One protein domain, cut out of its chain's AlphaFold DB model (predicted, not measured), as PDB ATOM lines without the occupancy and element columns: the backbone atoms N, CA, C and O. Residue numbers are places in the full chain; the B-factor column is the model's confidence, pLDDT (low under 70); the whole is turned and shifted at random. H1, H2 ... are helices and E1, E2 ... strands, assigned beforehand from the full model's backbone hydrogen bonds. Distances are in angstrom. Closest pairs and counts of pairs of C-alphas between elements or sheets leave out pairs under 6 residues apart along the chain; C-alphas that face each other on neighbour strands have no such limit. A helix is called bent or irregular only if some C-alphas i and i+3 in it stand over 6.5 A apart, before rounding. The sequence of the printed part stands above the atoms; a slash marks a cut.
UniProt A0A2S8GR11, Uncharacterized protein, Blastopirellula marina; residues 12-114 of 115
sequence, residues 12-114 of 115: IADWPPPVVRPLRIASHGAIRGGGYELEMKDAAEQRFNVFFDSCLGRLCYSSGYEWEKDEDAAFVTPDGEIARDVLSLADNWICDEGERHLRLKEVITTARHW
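This is residues 12 to 114 of the 115 residues of an uncharacterized protein of Blastopirellula marina (UniProt A0A2S8GR11). A strongly twisted sheet of five strands, E1 to E5, has one face covered by a single long helix, H1, which is bent so sharply that its second arm folds back beside the first. The two arms, H1a and H1b, run opposite ways across the strands on the same face, and the turn between them, residues 95 to 100, sticks out. The printed part has 103 residues, with five named strands followed by one named helix, in the order E1 E2 E3 E4 E5 H1; the sheet has that same order of strands, all antiparallel. It is mixed in class, with two layers, and compact, with a radius of gyration of the C-alphas of 12.6 A and a rounded outline spanning 33 by 28 by 25 A.

The sheet is a meander, each strand the antiparallel neighbour of the one before, and each pair is a hairpin. E1, residues 24 to 30, is an edge strand; it stands at 159 degrees to E2, residues 36 to 41, with N 26 and O 39 2.8 A apart, within hydrogen-bond range. E2 stands at 156 degrees to E3, residues 47 to 52, with N 38 and O 50 at 2.8 A. E3 stands at 142 degrees to E4, residues 59 to 62, with N 60 and O 51 at 2.7 A. E4 stands at 140 degrees to E5, residues 74 to 76, the other edge strand, with N 61 and O 74 at 2.8 A. From edge to edge the strands' lines turn by 118 degrees. H1, residues 81 to 112, was assigned as one helix by its hydrogen bonds but is bent: C-alphas 96 and 99 are 9.6 A apart. Its arm H1a, residues 81 to 96, is on the sheet at a height of 8.3 A and only just over E1 and E2, with 3 of its C-alphas falling on each. It runs across the strands, at 78 degrees to E1 on the local plane; its closest C-alphas to E1 are those of Leu 89 and Arg 24, 7.0 A apart. The arm H1b, residues 99 to 112, is on the same face at a height of 9.8 A and across the strands, at 82 degrees to E1 on the local plane. The closest C-alphas of H1b and E3 are those of Val 107 and Phe 52, 6.7 A apart. H1b is irregular, with C-alphas 100 and 103 8.4 A apart. The arms touch, H1a with residues 87 to 94 alone; the closest C-alphas are those of Ile 94 and His 101, 6.2 A apart, at a shallow tilt of 25 degrees, opposite ways. In H1a every O i to N i+4 pair is within hydrogen-bond range; in H1b 8 of 10 are.

Residues 12 to 23 hold no named element. E1 begins at C-alpha 24, (-27.924, 23.348, -8.934), and is 18.3 A long from first to last C-alpha. E2 measures 16.7 A, E3 17.1 A, E4 10.2 A and E5 6.3 A. H1a, 22.7 A long, begins at C-alpha 81, (-17.711, 13.603, -5.850). H1b, 19.4 A long, ends at C-alpha 112, (-13.682, 22.040, 4.780).

The two C-alphas farthest apart are those of Glu 71 and Gly 98, at 35.2 A. The printed part has no cut. The link from E4 to E5, 11 residues, is long; that from E3 to E4 is short, and the others are tight. The mean pLDDT of the printed part is 79.9, and it is under 70 at residues 32 to 34, 63 to 72 and 97 to 100.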
ATOM      1  N   ILE A  12     -21.069   7.687   2.725       87.06
ATOM      2  CA  ILE A  12     -21.238   7.584   1.274       87.06
ATOM      3  C   ILE A  12     -20.212   8.454   0.550       87.06
ATOM      4  O   ILE A  12     -19.944   9.585   0.946       87.06
ATOM      5  N   ALA A  13     -19.647   7.926  -0.531       85.62
ATOM      6  CA  ALA A  13     -18.705   8.663  -1.373       85.62
ATOM      7  C   ALA A  13     -19.338   9.225  -2.648       85.62
ATOM      8  O   ALA A  13     -18.806  10.165  -3.239       85.62
ATOM      9  N   ASP A  14     -20.475   8.660  -3.052       84.56
ATOM     10  CA  ASP A  14     -21.179   9.029  -4.273       84.56
ATOM     11  C   ASP A  14     -22.701   9.025  -4.074       84.56
ATOM     12  O   ASP A  14     -23.202   8.460  -3.095       84.56
ATOM     13  N   TRP A  15     -23.414   9.702  -4.976       82.31
ATOM     14  CA  TRP A  15     -24.848   9.974  -4.919       82.31
ATOM     15  C   TRP A  15     -25.694   8.690  -4.995       82.31
ATOM     16  O   TRP A  15     -25.620   7.969  -5.993       82.31
ATOM     17  N   PRO A  16     -26.544   8.400  -3.991       79.19
ATOM     18  CA  PRO A  16     -27.478   7.283  -4.042       79.19
ATOM     19  C   PRO A  16     -28.939   7.774  -4.020       79.19
ATOM     20  O   PRO A  16     -29.410   8.179  -2.961       79.19
ATOM     21  N   PRO A  17     -29.712   7.676  -5.119       76.62
ATOM     22  CA  PRO A  17     -29.345   7.166  -6.444       76.62
ATOM     23  C   PRO A  17     -28.405   8.116  -7.217       76.62
ATOM     24  O   PRO A  17     -28.303   9.288  -6.854       76.62
ATOM     25  N   PRO A  18     -27.740   7.635  -8.291       83.44
ATOM     26  CA  PRO A  18     -26.869   8.472  -9.114       83.44
ATOM     27  C   PRO A  18     -27.621   9.672  -9.701       83.44
ATOM     28  O   PRO A  18     -28.693   9.501 -10.283       83.44
ATOM     29  N   VAL A  19     -27.041  10.866  -9.582       85.69
ATOM     30  CA  VAL A  19     -27.624  12.132 -10.064       85.69
ATOM     31  C   VAL A  19     -27.160  12.481 -11.477       85.69
ATOM     32  O   VAL A  19     -26.054  12.128 -11.897       85.69
ATOM     33  N   VAL A  20     -27.973  13.246 -12.208       89.38
ATOM     34  CA  VAL A  20     -27.629  13.730 -13.552       89.38
ATOM     35  C   VAL A  20     -27.078  15.155 -13.487       89.38
ATOM     36  O   VAL A  20     -27.784  16.110 -13.187       89.38
ATOM     37  N   ARG A  21     -25.802  15.339 -13.818       88.12
ATOM     38  CA  ARG A  21     -25.178  16.675 -13.869       88.12
ATOM     39  C   ARG A  21     -25.692  17.505 -15.070       88.12
ATOM     40  O   ARG A  21     -26.040  16.919 -16.095       88.12
ATOM     41  N   PRO A  22     -25.668  18.855 -15.010       89.75
ATOM     42  CA  PRO A  22     -25.183  19.690 -13.907       89.75
ATOM     43  C   PRO A  22     -26.149  19.754 -12.720       89.75
ATOM     44  O   PRO A  22     -27.364  19.739 -12.889       89.75
ATOM     45  N   LEU A  23     -25.574  19.888 -11.526       90.00
ATOM     46  CA  LEU A  23     -26.306  20.120 -10.284       90.00
ATOM     47  C   LEU A  23     -26.522  21.621 -10.052       90.00
ATOM     48  O   LEU A  23     -25.727  22.452 -10.499       90.00
ATOM     49  N   ARG A  24     -27.598  21.975  -9.345       91.00
ATOM     50  CA  ARG A  24     -27.924  23.348  -8.934       91.00
ATOM     51  C   ARG A  24     -28.531  23.347  -7.543       91.00
ATOM     52  O   ARG A  24     -29.219  22.398  -7.177       91.00
ATOM     53  N   ILE A  25     -28.334  24.431  -6.802       89.94
ATOM     54  CA  ILE A  25     -29.035  24.618  -5.534       89.94
ATOM     55  C   ILE A  25     -30.401  25.241  -5.831       89.94
ATOM     56  O   ILE A  25     -30.498  26.241  -6.542       89.94
ATOM     57  N   ALA A  26     -31.462  24.594  -5.363       89.44
ATOM     58  CA  ALA A  26     -32.841  25.012  -5.583       89.44
ATOM     59  C   ALA A  26     -33.360  25.886  -4.441       89.44
ATOM     60  O   ALA A  26     -34.075  26.858  -4.683       89.44
ATOM     61  N   SER A  27     -33.001  25.537  -3.208       88.00
ATOM     62  CA  SER A  27     -33.326  26.293  -2.003       88.00
ATOM     63  C   SER A  27     -32.360  25.942  -0.869       88.00
ATOM     64  O   SER A  27     -31.564  25.009  -0.977       88.00
ATOM     65  N   HIS A  28     -32.386  26.727   0.204       87.31
ATOM     66  CA  HIS A  28     -31.553  26.513   1.380       87.31
ATOM     67  C   HIS A  28     -32.244  27.025   2.641       87.31
ATOM     68  O   HIS A  28     -33.123  27.888   2.577       87.31
ATOM     69  N   GLY A  29     -31.812  26.523   3.795       84.94
ATOM     70  CA  GLY A  29     -32.450  26.843   5.063       84.94
ATOM     71  C   GLY A  29     -31.575  26.553   6.269       84.94
ATOM     72  O   GLY A  29     -30.662  25.733   6.232       84.94
ATOM     73  N   ALA A  30     -31.857  27.242   7.372       81.31
ATOM     74  CA  ALA A  30     -31.339  26.836   8.671       81.31
ATOM     75  C   ALA A  30     -32.246  25.742   9.245       81.31
ATOM     76  O   ALA A  30     -33.461  25.930   9.323       81.31
ATOM     77  N   ILE A  31     -31.656  24.638   9.698       76.50
ATOM     78  CA  ILE A  31     -32.395  23.548  10.339       76.50
ATOM     79  C   ILE A  31     -32.542  23.846  11.835       76.50
ATOM     80  O   ILE A  31     -31.665  24.429  12.490       76.50
ATOM     81  N   ARG A  32     -33.665  23.410  12.412       67.75
ATOM     82  CA  ARG A  32     -33.891  23.447  13.858       67.75
ATOM     83  C   ARG A  32     -32.816  22.608  14.563       67.75
ATOM     84  O   ARG A  32     -32.635  21.445  14.248       67.75
ATOM     85  N   GLY A  33     -32.091  23.205  15.510       67.00
ATOM     86  CA  GLY A  33     -30.923  22.565  16.140       67.00
ATOM     87  C   GLY A  33     -29.573  23.069  15.620       67.00
ATOM     88  O   GLY A  33     -28.535  22.636  16.107       67.00
ATOM     89  N   GLY A  34     -29.576  24.038  14.697       67.69
ATOM     90  CA  GLY A  34     -28.384  24.802  14.326       67.69
ATOM     91  C   GLY A  34     -27.655  24.306  13.081       67.69
ATOM     92  O   GLY A  34     -26.671  24.941  12.713       67.69
ATOM     93  N   GLY A  35     -28.147  23.252  12.428       76.50
ATOM     94  CA  GLY A  35     -27.644  22.781  11.138       76.50
ATOM     95  C   GLY A  35     -28.064  23.688   9.982       76.50
ATOM     96  O   GLY A  35     -28.761  24.693  10.165       76.50
ATOM     97  N   TYR A  36     -27.642  23.328   8.776       84.62
ATOM     98  CA  TYR A  36     -27.977  24.066   7.560       84.62
ATOM     99  C   TYR A  36     -28.250  23.100   6.417       84.62
ATOM    100  O   TYR A  36     -27.457  22.192   6.204       84.62
ATOM    101  N   GLU A  37     -29.342  23.287   5.685       87.44
ATOM    102  CA  GLU A  37     -29.737  22.432   4.566       87.44
ATOM    103  C   GLU A  37     -29.600  23.139   3.223       87.44
ATOM    104  O   GLU A  37     -29.768  24.357   3.112       87.44
ATOM    105  N   LEU A  38     -29.334  22.335   2.199       88.62
ATOM    106  CA  LEU A  38     -29.379  22.699   0.794       88.62
ATOM    107  C   LEU A  38     -30.286  21.689   0.079       88.62
ATOM    108  O   LEU A  38     -29.993  20.490   0.043       88.62
ATOM    109  N   GLU A  39     -31.368  22.181  -0.517       89.69
ATOM    110  CA  GLU A  39     -32.146  21.416  -1.488       89.69
ATOM    111  C   GLU A  39     -31.431  21.523  -2.833       89.69
ATOM    112  O   GLU A  39     -31.269  22.608  -3.402       89.69
ATOM    113  N   MET A  40     -31.017  20.384  -3.362       89.25
ATOM    114  CA  MET A  40     -30.305  20.279  -4.623       89.25
ATOM    115  C   MET A  40     -31.251  19.794  -5.716       89.25
ATOM    116  O   MET A  40     -32.169  19.009  -5.470       89.25
ATOM    117  N   LYS A  41     -30.998  20.245  -6.943       90.88
ATOM    118  CA  LYS A  41     -31.623  19.740  -8.163       90.88
ATOM    119  C   LYS A  41     -30.574  19.263  -9.139       90.88
ATOM    120  O   LYS A  41     -29.562  19.934  -9.348       90.88
ATOM    121  N   ASP A  42     -30.857  18.142  -9.772       91.38
ATOM    122  CA  ASP A  42     -30.083  17.649 -10.898       91.38
ATOM    123  C   ASP A  42     -30.690  18.110 -12.241       91.38
ATOM    124  O   ASP A  42     -31.713  18.803 -12.293       91.38
ATOM    125  N   ALA A  43     -30.048  17.752 -13.351       91.38
ATOM    126  CA  ALA A  43     -30.493  18.105 -14.696       91.38
ATOM    127  C   ALA A  43     -31.780  17.383 -15.134       91.38
ATOM    128  O   ALA A  43     -32.424  17.828 -16.085       91.38
ATOM    129  N   ALA A  44     -32.155  16.296 -14.457       90.81
ATOM    130  CA  ALA A  44     -33.429  15.605 -14.632       90.81
ATOM    131  C   ALA A  44     -34.547  16.202 -13.751       90.81
ATOM    132  O   ALA A  44     -35.641  15.643 -13.680       90.81
ATOM    133  N   GLU A  45     -34.283  17.336 -13.090       88.06
ATOM    134  CA  GLU A  45     -35.149  17.984 -12.099       88.06
ATOM    135  C   GLU A  45     -35.452  17.127 -10.859       88.06
ATOM    136  O   GLU A  45     -36.367  17.442 -10.085       88.06
ATOM    137  N   GLN A  46     -34.660  16.078 -10.618       87.31
ATOM    138  CA  GLN A  46     -34.736  15.310  -9.388       87.31
ATOM    139  C   GLN A  46     -34.228  16.160  -8.227       87.31
ATOM    140  O   GLN A  46     -33.197  16.826  -8.325       87.31
ATOM    141  N   ARG A  47     -34.966  16.124  -7.115       86.38
ATOM    142  CA  ARG A  47     -34.623  16.837  -5.886       86.38
ATOM    143  C   ARG A  47     -34.062  15.889  -4.849       86.38
ATOM    144  O   ARG A  47     -34.563  14.776  -4.691       86.38
ATOM    145  N   PHE A  48     -33.068  16.364  -4.122       83.81
ATOM    146  CA  PHE A  48     -32.496  15.669  -2.980       83.81
ATOM    147  C   PHE A  48     -31.928  16.690  -2.001       83.81
ATOM    148  O   PHE A  48     -31.576  17.803  -2.392       83.81
ATOM    149  N   ASN A  49     -31.840  16.308  -0.732       86.44
ATOM    150  CA  ASN A  49     -31.387  17.200   0.322       86.44
ATOM    151  C   ASN A  49     -30.008  16.780   0.814       86.44
ATOM    152  O   ASN A  49     -29.729  15.602   1.051       86.44
ATOM    153  N   VAL A  50     -29.156  17.778   1.004       88.75
ATOM    154  CA  VAL A  50     -27.928  17.640   1.779       88.75
ATOM    155  C   VAL A  50     -27.973  18.634   2.921       88.75
ATOM    156  O   VAL A  50     -28.579  19.700   2.813       88.75
ATOM    157  N   PHE A  51     -27.340  18.293   4.031       87.88
ATOM    158  CA  PHE A  51     -27.285  19.179   5.179       87.88
ATOM    159  C   PHE A  51     -25.934  19.114   5.863       87.88
ATOM    160  O   PHE A  51     -25.187  18.152   5.722       87.88
ATOM    161  N   PHE A  52     -25.619  20.159   6.604       87.06
ATOM    162  CA  PHE A  52     -24.455  20.225   7.460       87.06
ATOM    163  C   PHE A  52     -24.888  19.904   8.884       87.06
ATOM    164  O   PHE A  52     -25.749  20.594   9.444       87.06
ATOM    165  N   ASP A  53     -24.286  18.859   9.450       82.56
ATOM    166  CA  ASP A  53     -24.482  18.475  10.843       82.56
ATOM    167  C   ASP A  53     -24.165  19.651  11.780       82.56
ATOM    168  O   ASP A  53     -23.183  20.367  11.587       82.56
ATOM    169  N   SER A  54     -24.994  19.874  12.798       77.06
ATOM    170  CA  SER A  54     -24.866  21.053  13.662       77.06
ATOM    171  C   SER A  54     -23.724  20.950  14.673       77.06
ATOM    172  O   SER A  54     -23.247  21.979  15.155       77.06
ATOM    173  N   CYS A  55     -23.284  19.734  15.003       78.44
ATOM    174  CA  CYS A  55     -22.214  19.498  15.965       78.44
ATOM    175  C   CYS A  55     -20.837  19.502  15.296       78.44
ATOM    176  O   CYS A  55     -19.904  20.127  15.797       78.44
ATOM    177  N   LEU A  56     -20.709  18.800  14.174       79.38
ATOM    178  CA  LEU A  56     -19.452  18.582  13.466       79.38
ATOM    179  C   LEU A  56     -19.275  19.527  12.276       79.38
ATOM    180  O   LEU A  56     -18.158  19.671  11.783       79.38
ATOM    181  N   GLY A  57     -20.353  20.143  11.781       80.06
ATOM    182  CA  GLY A  57     -20.335  20.914  10.537       80.06
ATOM    183  C   GLY A  57     -20.037  20.057   9.307       80.06
ATOM    184  O   GLY A  57     -19.642  20.588   8.274       80.06
ATOM    185  N   ARG A  58     -20.168  18.729   9.418       85.06
ATOM    186  CA  ARG A  58     -19.839  17.785   8.348       85.06
ATOM    187  C   ARG A  58     -21.025  17.628   7.401       85.06
ATOM    188  O   ARG A  58     -22.175  17.642   7.833       85.06
ATOM    189  N   LEU A  59     -20.730  17.493   6.109       88.75
ATOM    190  CA  LEU A  59     -21.751  17.288   5.089       88.75
ATOM    191  C   LEU A  59     -22.384  15.901   5.234       88.75
ATOM    192  O   LEU A  59     -21.689  14.882   5.274       88.75
ATOM    193  N   CYS A  60     -23.706  15.889   5.239       87.75
ATOM    194  CA  CYS A  60     -24.557  14.723   5.320       87.75
ATOM    195  C   CYS A  60     -25.514  14.696   4.129       87.75
ATOM    196  O   CYS A  60     -25.983  15.728   3.644       87.75
ATOM    197  N   TYR A  61     -25.824  13.489   3.683       86.12
ATOM    198  CA  TYR A  61     -26.862  13.206   2.708       86.12
ATOM    199  C   TYR A  61     -28.051  12.554   3.406       86.12
ATOM    200  O   TYR A  61     -27.862  11.694   4.267       86.12
ATOM    201  N   SER A  62     -29.264  12.923   2.997       77.81
ATOM    202  CA  SER A  62     -30.485  12.218   3.378       77.81
ATOM    203  C   SER A  62     -31.297  11.888   2.129       77.81
ATOM    204  O   SER A  62     -31.578  12.763   1.307       77.81
ATOM    205  N   SER A  63     -31.698  10.622   1.991       64.69
ATOM    206  CA  SER A  63     -32.559  10.154   0.895       64.69
ATOM    207  C   SER A  63     -34.036  10.537   1.070       64.69
ATOM    208  O   SER A  63     -34.865  10.152   0.245       64.69
ATOM    209  N   GLY A  64     -34.389  11.268   2.133       59.28
ATOM    210  CA  GLY A  64     -35.761  11.644   2.468       59.28
ATOM    211  C   GLY A  64     -36.000  13.154   2.539       59.28
ATOM    212  O   GLY A  64     -35.093  13.955   2.751       59.28
ATOM    213  N   TYR A  65     -37.270  13.541   2.401       50.59
ATOM    214  CA  TYR A  65     -37.741  14.899   2.707       50.59
ATOM    215  C   TYR A  65     -37.822  15.172   4.218       50.59
ATOM    216  O   TYR A  65     -37.872  16.327   4.632       50.59
ATOM    217  N   GLU A  66     -37.842  14.120   5.042       51.34
ATOM    218  CA  GLU A  66     -37.950  14.212   6.497       51.34
ATOM    219  C   GLU A  66     -36.557  14.092   7.131       51.34
ATOM    220  O   GLU A  66     -36.043  12.999   7.349       51.34
ATOM    221  N   TRP A  67     -35.948  15.235   7.438       54.06
ATOM    222  CA  TRP A  67     -34.695  15.355   8.197       54.06
ATOM    223  C   TRP A  67     -34.825  14.888   9.661       54.06
ATOM    224  O   TRP A  67     -33.818  14.703  10.330       54.06
ATOM    225  N   GLU A  68     -36.048  14.675  10.162       45.47
ATOM    226  CA  GLU A  68     -36.341  14.268  11.550       45.47
ATOM    227  C   GLU A  68     -36.212  12.758  11.815       45.47
ATOM    228  O   GLU A  68     -36.418  12.313  12.945       45.47
ATOM    229  N   LYS A  69     -35.891  11.948  10.800       50.00
ATOM    230  CA  LYS A  69     -35.704  10.495  10.947       50.00
ATOM    231  C   LYS A  69     -34.251  10.137  10.653       50.00
ATOM    232  O   LYS A  69     -33.926   9.615   9.594       50.00
ATOM    233  N   ASP A  70     -33.401  10.451  11.628       52.38
ATOM    234  CA  ASP A  70     -31.941  10.253  11.727       52.38
ATOM    235  C   ASP A  70     -31.381   8.872  11.306       52.38
ATOM    236  O   ASP A  70     -30.169   8.675  11.299       52.38
ATOM    237  N   GLU A  71     -32.212   7.891  10.950       57.09
ATOM    238  CA  GLU A  71     -31.767   6.522  10.653       57.09
ATOM    239  C   GLU A  71     -31.193   6.362   9.232       57.09
ATOM    240  O   GLU A  71     -30.356   5.488   9.003       57.09
ATOM    241  N   ASP A  72     -31.589   7.227   8.290       63.22
ATOM    242  CA  ASP A  72     -31.187   7.140   6.876       63.22
ATOM    243  C   ASP A  72     -30.119   8.167   6.462       63.22
ATOM    244  O   ASP A  72     -29.669   8.173   5.310       63.22
ATOM    245  N   ALA A  73     -29.690   9.036   7.383       75.81
ATOM    246  CA  ALA A  73     -28.645  10.010   7.103       75.81
ATOM    247  C   ALA A  73     -27.274   9.326   6.982       75.81
ATOM    248  O   ALA A  73     -26.908   8.447   7.766       75.81
ATOM    249  N   ALA A  74     -26.488   9.748   5.995       84.06
ATOM    250  CA  ALA A  74     -25.124   9.276   5.810       84.06
ATOM    251  C   ALA A  74     -24.158  10.453   5.728       84.06
ATOM    252  O   ALA A  74     -24.407  11.425   5.011       84.06
ATOM    253  N   PHE A  75     -23.024  10.341   6.414       87.19
ATOM    254  CA  PHE A  75     -21.937  11.288   6.241       87.19
ATOM    255  C   PHE A  75     -21.344  11.144   4.848       87.19
ATOM    256  O   PHE A  75     -21.082  10.044   4.360       87.19
ATOM    257  N   VAL A  76     -21.094  12.271   4.202       87.94
ATOM    258  CA  VAL A  76     -20.401  12.272   2.922       87.94
ATOM    259  C   VAL A  76     -18.904  12.133   3.192       87.94
ATOM    260  O   VAL A  76     -18.340  12.807   4.065       87.94
ATOM    261  N   THR A  77     -18.240  11.229   2.476       86.50
ATOM    262  CA  THR A  77     -16.785  11.105   2.558       86.50
ATOM    263  C   THR A  77     -16.136  12.346   1.946       86.50
ATOM    264  O   THR A  77     -16.595  12.798   0.892       86.50
ATOM    265  N   PRO A  78     -15.047  12.864   2.521       76.31
ATOM    266  CA  PRO A  78     -14.501  14.154   2.105       76.31
ATOM    267  C   PRO A  78     -13.954  14.166   0.670       76.31
ATOM    268  O   PRO A  78     -14.034  15.173  -0.028       76.31
ATOM    269  N   ASP A  79     -13.470  13.015   0.198       78.94
ATOM    270  CA  ASP A  79     -12.943  12.835  -1.159       78.94
ATOM    271  C   ASP A  79     -14.007  12.476  -2.209       78.94
ATOM    272  O   ASP A  79     -13.680  12.294  -3.388       78.94
ATOM    273  N   GLY A  80     -15.268  12.362  -1.788       80.69
ATOM    274  CA  GLY A  80     -16.384  11.986  -2.646       80.69
ATOM    275  C   GLY A  80     -16.735  13.067  -3.667       80.69
ATOM    276  O   GLY A  80     -16.594  14.265  -3.407       80.69
ATOM    277  N   GLU A  81     -17.245  12.654  -4.829       85.19
ATOM    278  CA  GLU A  81     -17.711  13.603  -5.850       85.19
ATOM    279  C   GLU A  81     -18.856  14.477  -5.320       85.19
ATOM    280  O   GLU A  81     -18.898  15.672  -5.607       85.19
ATOM    281  N   ILE A  82     -19.715  13.908  -4.464       87.69
ATOM    282  CA  ILE A  82     -20.782  14.635  -3.763       87.69
ATOM    283  C   ILE A  82     -20.231  15.856  -3.026       87.69
ATOM    284  O   ILE A  82     -20.722  16.969  -3.212       87.69
ATOM    285  N   ALA A  83     -19.220  15.645  -2.175       87.88
ATOM    286  CA  ALA A  83     -18.682  16.695  -1.321       87.88
ATOM    287  C   ALA A  83     -18.119  17.837  -2.169       87.88
ATOM    288  O   ALA A  83     -18.430  19.003  -1.929       87.88
ATOM    289  N   ARG A  84     -17.353  17.498  -3.212       88.00
ATOM    290  CA  ARG A  84     -16.761  18.487  -4.119       88.00
ATOM    291  C   ARG A  84     -17.819  19.285  -4.874       88.00
ATOM    292  O   ARG A  84     -17.714  20.512  -4.918       88.00
ATOM    293  N   ASP A  85     -18.829  18.616  -5.429       89.62
ATOM    294  CA  ASP A  85     -19.891  19.267  -6.201       89.62
ATOM    295  C   ASP A  85     -20.729  20.201  -5.308       89.62
ATOM    296  O   ASP A  85     -20.948  21.362  -5.661       89.62
ATOM    297  N   VAL A  86     -21.142  19.738  -4.122       89.31
ATOM    298  CA  VAL A  86     -21.947  20.536  -3.178       89.31
ATOM    299  C   VAL A  86     -21.183  21.757  -2.688       89.31
ATOM    300  O   VAL A  86     -21.718  22.865  -2.724       89.31
ATOM    301  N   LEU A  87     -19.938  21.579  -2.244       88.56
ATOM    302  CA  LEU A  87     -19.146  22.683  -1.704       88.56
ATOM    303  C   LEU A  87     -18.830  23.720  -2.783       88.56
ATOM    304  O   LEU A  87     -18.952  24.914  -2.526       88.56
ATOM    305  N   SER A  88     -18.513  23.278  -4.005       89.12
ATOM    306  CA  SER A  88     -18.260  24.187  -5.130       89.12
ATOM    307  C   SER A  88     -19.504  24.995  -5.503       89.12
ATOM    308  O   SER A  88     -19.411  26.194  -5.762       89.12
ATOM    309  N   LEU A  89     -20.680  24.361  -5.520       89.56
ATOM    310  CA  LEU A  89     -21.939  25.058  -5.789       89.56
ATOM    311  C   LEU A  89     -22.285  26.053  -4.688       89.56
ATOM    312  O   LEU A  89     -22.699  27.169  -4.990       89.56
ATOM    313  N   ALA A  90     -22.096  25.668  -3.429       85.44
ATOM    314  CA  ALA A  90     -22.407  26.526  -2.298       85.44
ATOM    315  C   ALA A  90     -21.457  27.738  -2.222       85.44
ATOM    316  O   ALA A  90     -21.915  28.847  -1.947       85.44
ATOM    317  N   ASP A  91     -20.173  27.568  -2.563       84.75
ATOM    318  CA  ASP A  91     -19.215  28.675  -2.694       84.75
ATOM    319  C   ASP A  91     -19.609  29.652  -3.808       84.75
ATOM    320  O   ASP A  91     -19.669  30.860  -3.574       84.75
ATOM    321  N   ASN A  92     -19.926  29.137  -5.003       83.75
ATOM    322  CA  ASN A  92     -20.381  29.978  -6.113       83.75
ATOM    323  C   ASN A  92     -21.623  30.785  -5.716       83.75
ATOM    324  O   ASN A  92     -21.716  31.974  -6.010       83.75
ATOM    325  N   TRP A  93     -22.542  30.165  -4.978       79.88
ATOM    326  CA  TRP A  93     -23.772  30.828  -4.571       79.88
ATOM    327  C   TRP A  93     -23.551  31.932  -3.528       79.88
ATOM    328  O   TRP A  93     -24.143  33.004  -3.640       79.88
ATOM    329  N   ILE A  94     -22.644  31.725  -2.563       79.06
ATOM    330  CA  ILE A  94     -22.221  32.785  -1.628       79.06
ATOM    331  C   ILE A  94     -21.610  33.968  -2.389       79.06
ATOM    332  O   ILE A  94     -21.843  35.122  -2.022       79.06
ATOM    333  N   CYS A  95     -20.815  33.696  -3.426       73.38
ATOM    334  CA  CYS A  95     -20.194  34.738  -4.237       73.38
ATOM    335  C   CYS A  95     -21.221  35.566  -5.027       73.38
ATOM    336  O   CYS A  95     -21.042  36.780  -5.124       73.38
ATOM    337  N   ASP A  96     -22.285  34.945  -5.544       71.00
ATOM    338  CA  ASP A  96     -23.348  35.630  -6.296       71.00
ATOM    339  C   ASP A  96     -24.316  36.435  -5.398       71.00
ATOM    340  O   ASP A  96     -24.754  37.520  -5.783       71.00
ATOM    341  N   GLU A  97     -24.634  35.959  -4.186       66.44
ATOM    342  CA  GLU A  97     -25.669  36.567  -3.320       66.44
ATOM    343  C   GLU A  97     -25.132  37.502  -2.202       66.44
ATOM    344  O   GLU A  97     -25.907  38.097  -1.442       66.44
ATOM    345  N   GLY A  98     -23.810  37.680  -2.088       60.88
ATOM    346  CA  GLY A  98     -23.171  38.607  -1.140       60.88
ATOM    347  C   GLY A  98     -23.276  38.210   0.348       60.88
ATOM    348  O   GLY A  98     -23.517  37.057   0.702       60.88
ATOM    349  N   GLU A  99     -23.094  39.175   1.267       58.72
ATOM    350  CA  GLU A  99     -23.015  38.965   2.736       58.72
ATOM    351  C   GLU A  99     -24.301  38.427   3.406       58.72
ATOM    352  O   GLU A  99     -24.346  38.257   4.622       58.72
ATOM    353  N   ARG A 100     -25.366  38.123   2.655       63.31
ATOM    354  CA  ARG A 100     -26.626  37.607   3.224       63.31
ATOM    355  C   ARG A 100     -26.536  36.163   3.729       63.31
ATOM    356  O   ARG A 100     -27.405  35.727   4.478       63.31
ATOM    357  N   HIS A 101     -25.455  35.458   3.399       70.69
ATOM    358  CA  HIS A 101     -25.281  34.028   3.666       70.69
ATOM    359  C   HIS A 101     -24.150  33.726   4.662       70.69
ATOM    360  O   HIS A 101     -23.485  32.698   4.549       70.69
ATOM    361  N   LEU A 102     -23.932  34.595   5.663       75.06
ATOM    362  CA  LEU A 102     -22.892  34.411   6.696       75.06
ATOM    363  C   LEU A 102     -22.947  33.023   7.345       75.06
ATOM    364  O   LEU A 102     -21.925  32.353   7.445       75.06
ATOM    365  N   ARG A 103     -24.155  32.563   7.688       75.75
ATOM    366  CA  ARG A 103     -24.393  31.223   8.239       75.75
ATOM    367  C   ARG A 103     -23.872  30.127   7.311       75.75
ATOM    368  O   ARG A 103     -23.102  29.298   7.768       75.75
ATOM    369  N   LEU A 104     -24.240  30.143   6.025       76.50
ATOM    370  CA  LEU A 104     -23.788  29.144   5.046       76.50
ATOM    371  C   LEU A 104     -22.258  29.145   4.916       76.50
ATOM    372  O   LEU A 104     -21.632  28.089   4.906       76.50
ATOM    373  N   LYS A 105     -21.649  30.334   4.896       81.81
ATOM    374  CA  LYS A 105     -20.193  30.493   4.836       81.81
ATOM    375  C   LYS A 105     -19.483  29.876   6.046       81.81
ATOM    376  O   LYS A 105     -18.455  29.220   5.874       81.81
ATOM    377  N   GLU A 106     -20.018  30.052   7.254       82.81
ATOM    378  CA  GLU A 106     -19.480  29.437   8.478       82.81
ATOM    379  C   GLU A 106     -19.536  27.903   8.417       82.81
ATOM    380  O   GLU A 106     -18.545  27.236   8.736       82.81
ATOM    381  N   VAL A 107     -20.653  27.333   7.949       82.06
ATOM    382  CA  VAL A 107     -20.791  25.868   7.866       82.06
ATOM    383  C   VAL A 107     -19.918  25.270   6.771       82.06
ATOM    384  O   VAL A 107     -19.259  24.272   7.029       82.06
ATOM    385  N   ILE A 108     -19.812  25.900   5.596       82.00
ATOM    386  CA  ILE A 108     -18.880  25.459   4.540       82.00
ATOM    387  C   ILE A 108     -17.436  25.517   5.029       82.00
ATOM    388  O   ILE A 108     -16.657  24.599   4.773       82.00
ATOM    389  N   THR A 109     -17.071  26.587   5.743       85.00
ATOM    390  CA  THR A 109     -15.727  26.712   6.317       85.00
ATOM    391  C   THR A 109     -15.463  25.544   7.255       85.00
ATOM    392  O   THR A 109     -14.451  24.879   7.101       85.00
ATOM    393  N   THR A 110     -16.400  25.225   8.148       83.56
ATOM    394  CA  THR A 110     -16.278  24.079   9.063       83.56
ATOM    395  C   THR A 110     -16.206  22.748   8.313       83.56
ATOM    396  O   THR A 110     -15.333  21.930   8.596       83.56
ATOM    397  N   ALA A 111     -17.052  22.544   7.302       81.31
ATOM    398  CA  ALA A 111     -17.070  21.330   6.489       81.31
ATOM    399  C   ALA A 111     -15.721  21.068   5.805       81.31
ATOM    400  O   ALA A 111     -15.286  19.922   5.708       81.31
ATOM    401  N   ARG A 112     -15.017  22.129   5.389       80.12
ATOM    402  CA  ARG A 112     -13.682  22.040   4.780       80.12
ATOM    403  C   ARG A 112     -12.601  21.522   5.724       80.12
ATOM    404  O   ARG A 112     -11.610  21.011   5.227       80.12
ATOM    405  N   HIS A 113     -12.770  21.610   7.044       82.56
ATOM    406  CA  HIS A 113     -11.806  21.026   7.988       82.56
ATOM    407  C   HIS A 113     -11.815  19.491   7.970       82.56
ATOM    408  O   HIS A 113     -10.885  18.874   8.486       82.56
ATOM    409  N   TRP A 114     -12.863  18.887   7.405       74.19
ATOM    410  CA  TRP A 114     -13.007  17.440   7.296       74.19
ATOM    411  C   TRP A 114     -12.496  16.871   5.968       74.19
ATOM    412  O   TRP A 114     -12.426  15.650   5.856       74.19
TER     413      TRP A 114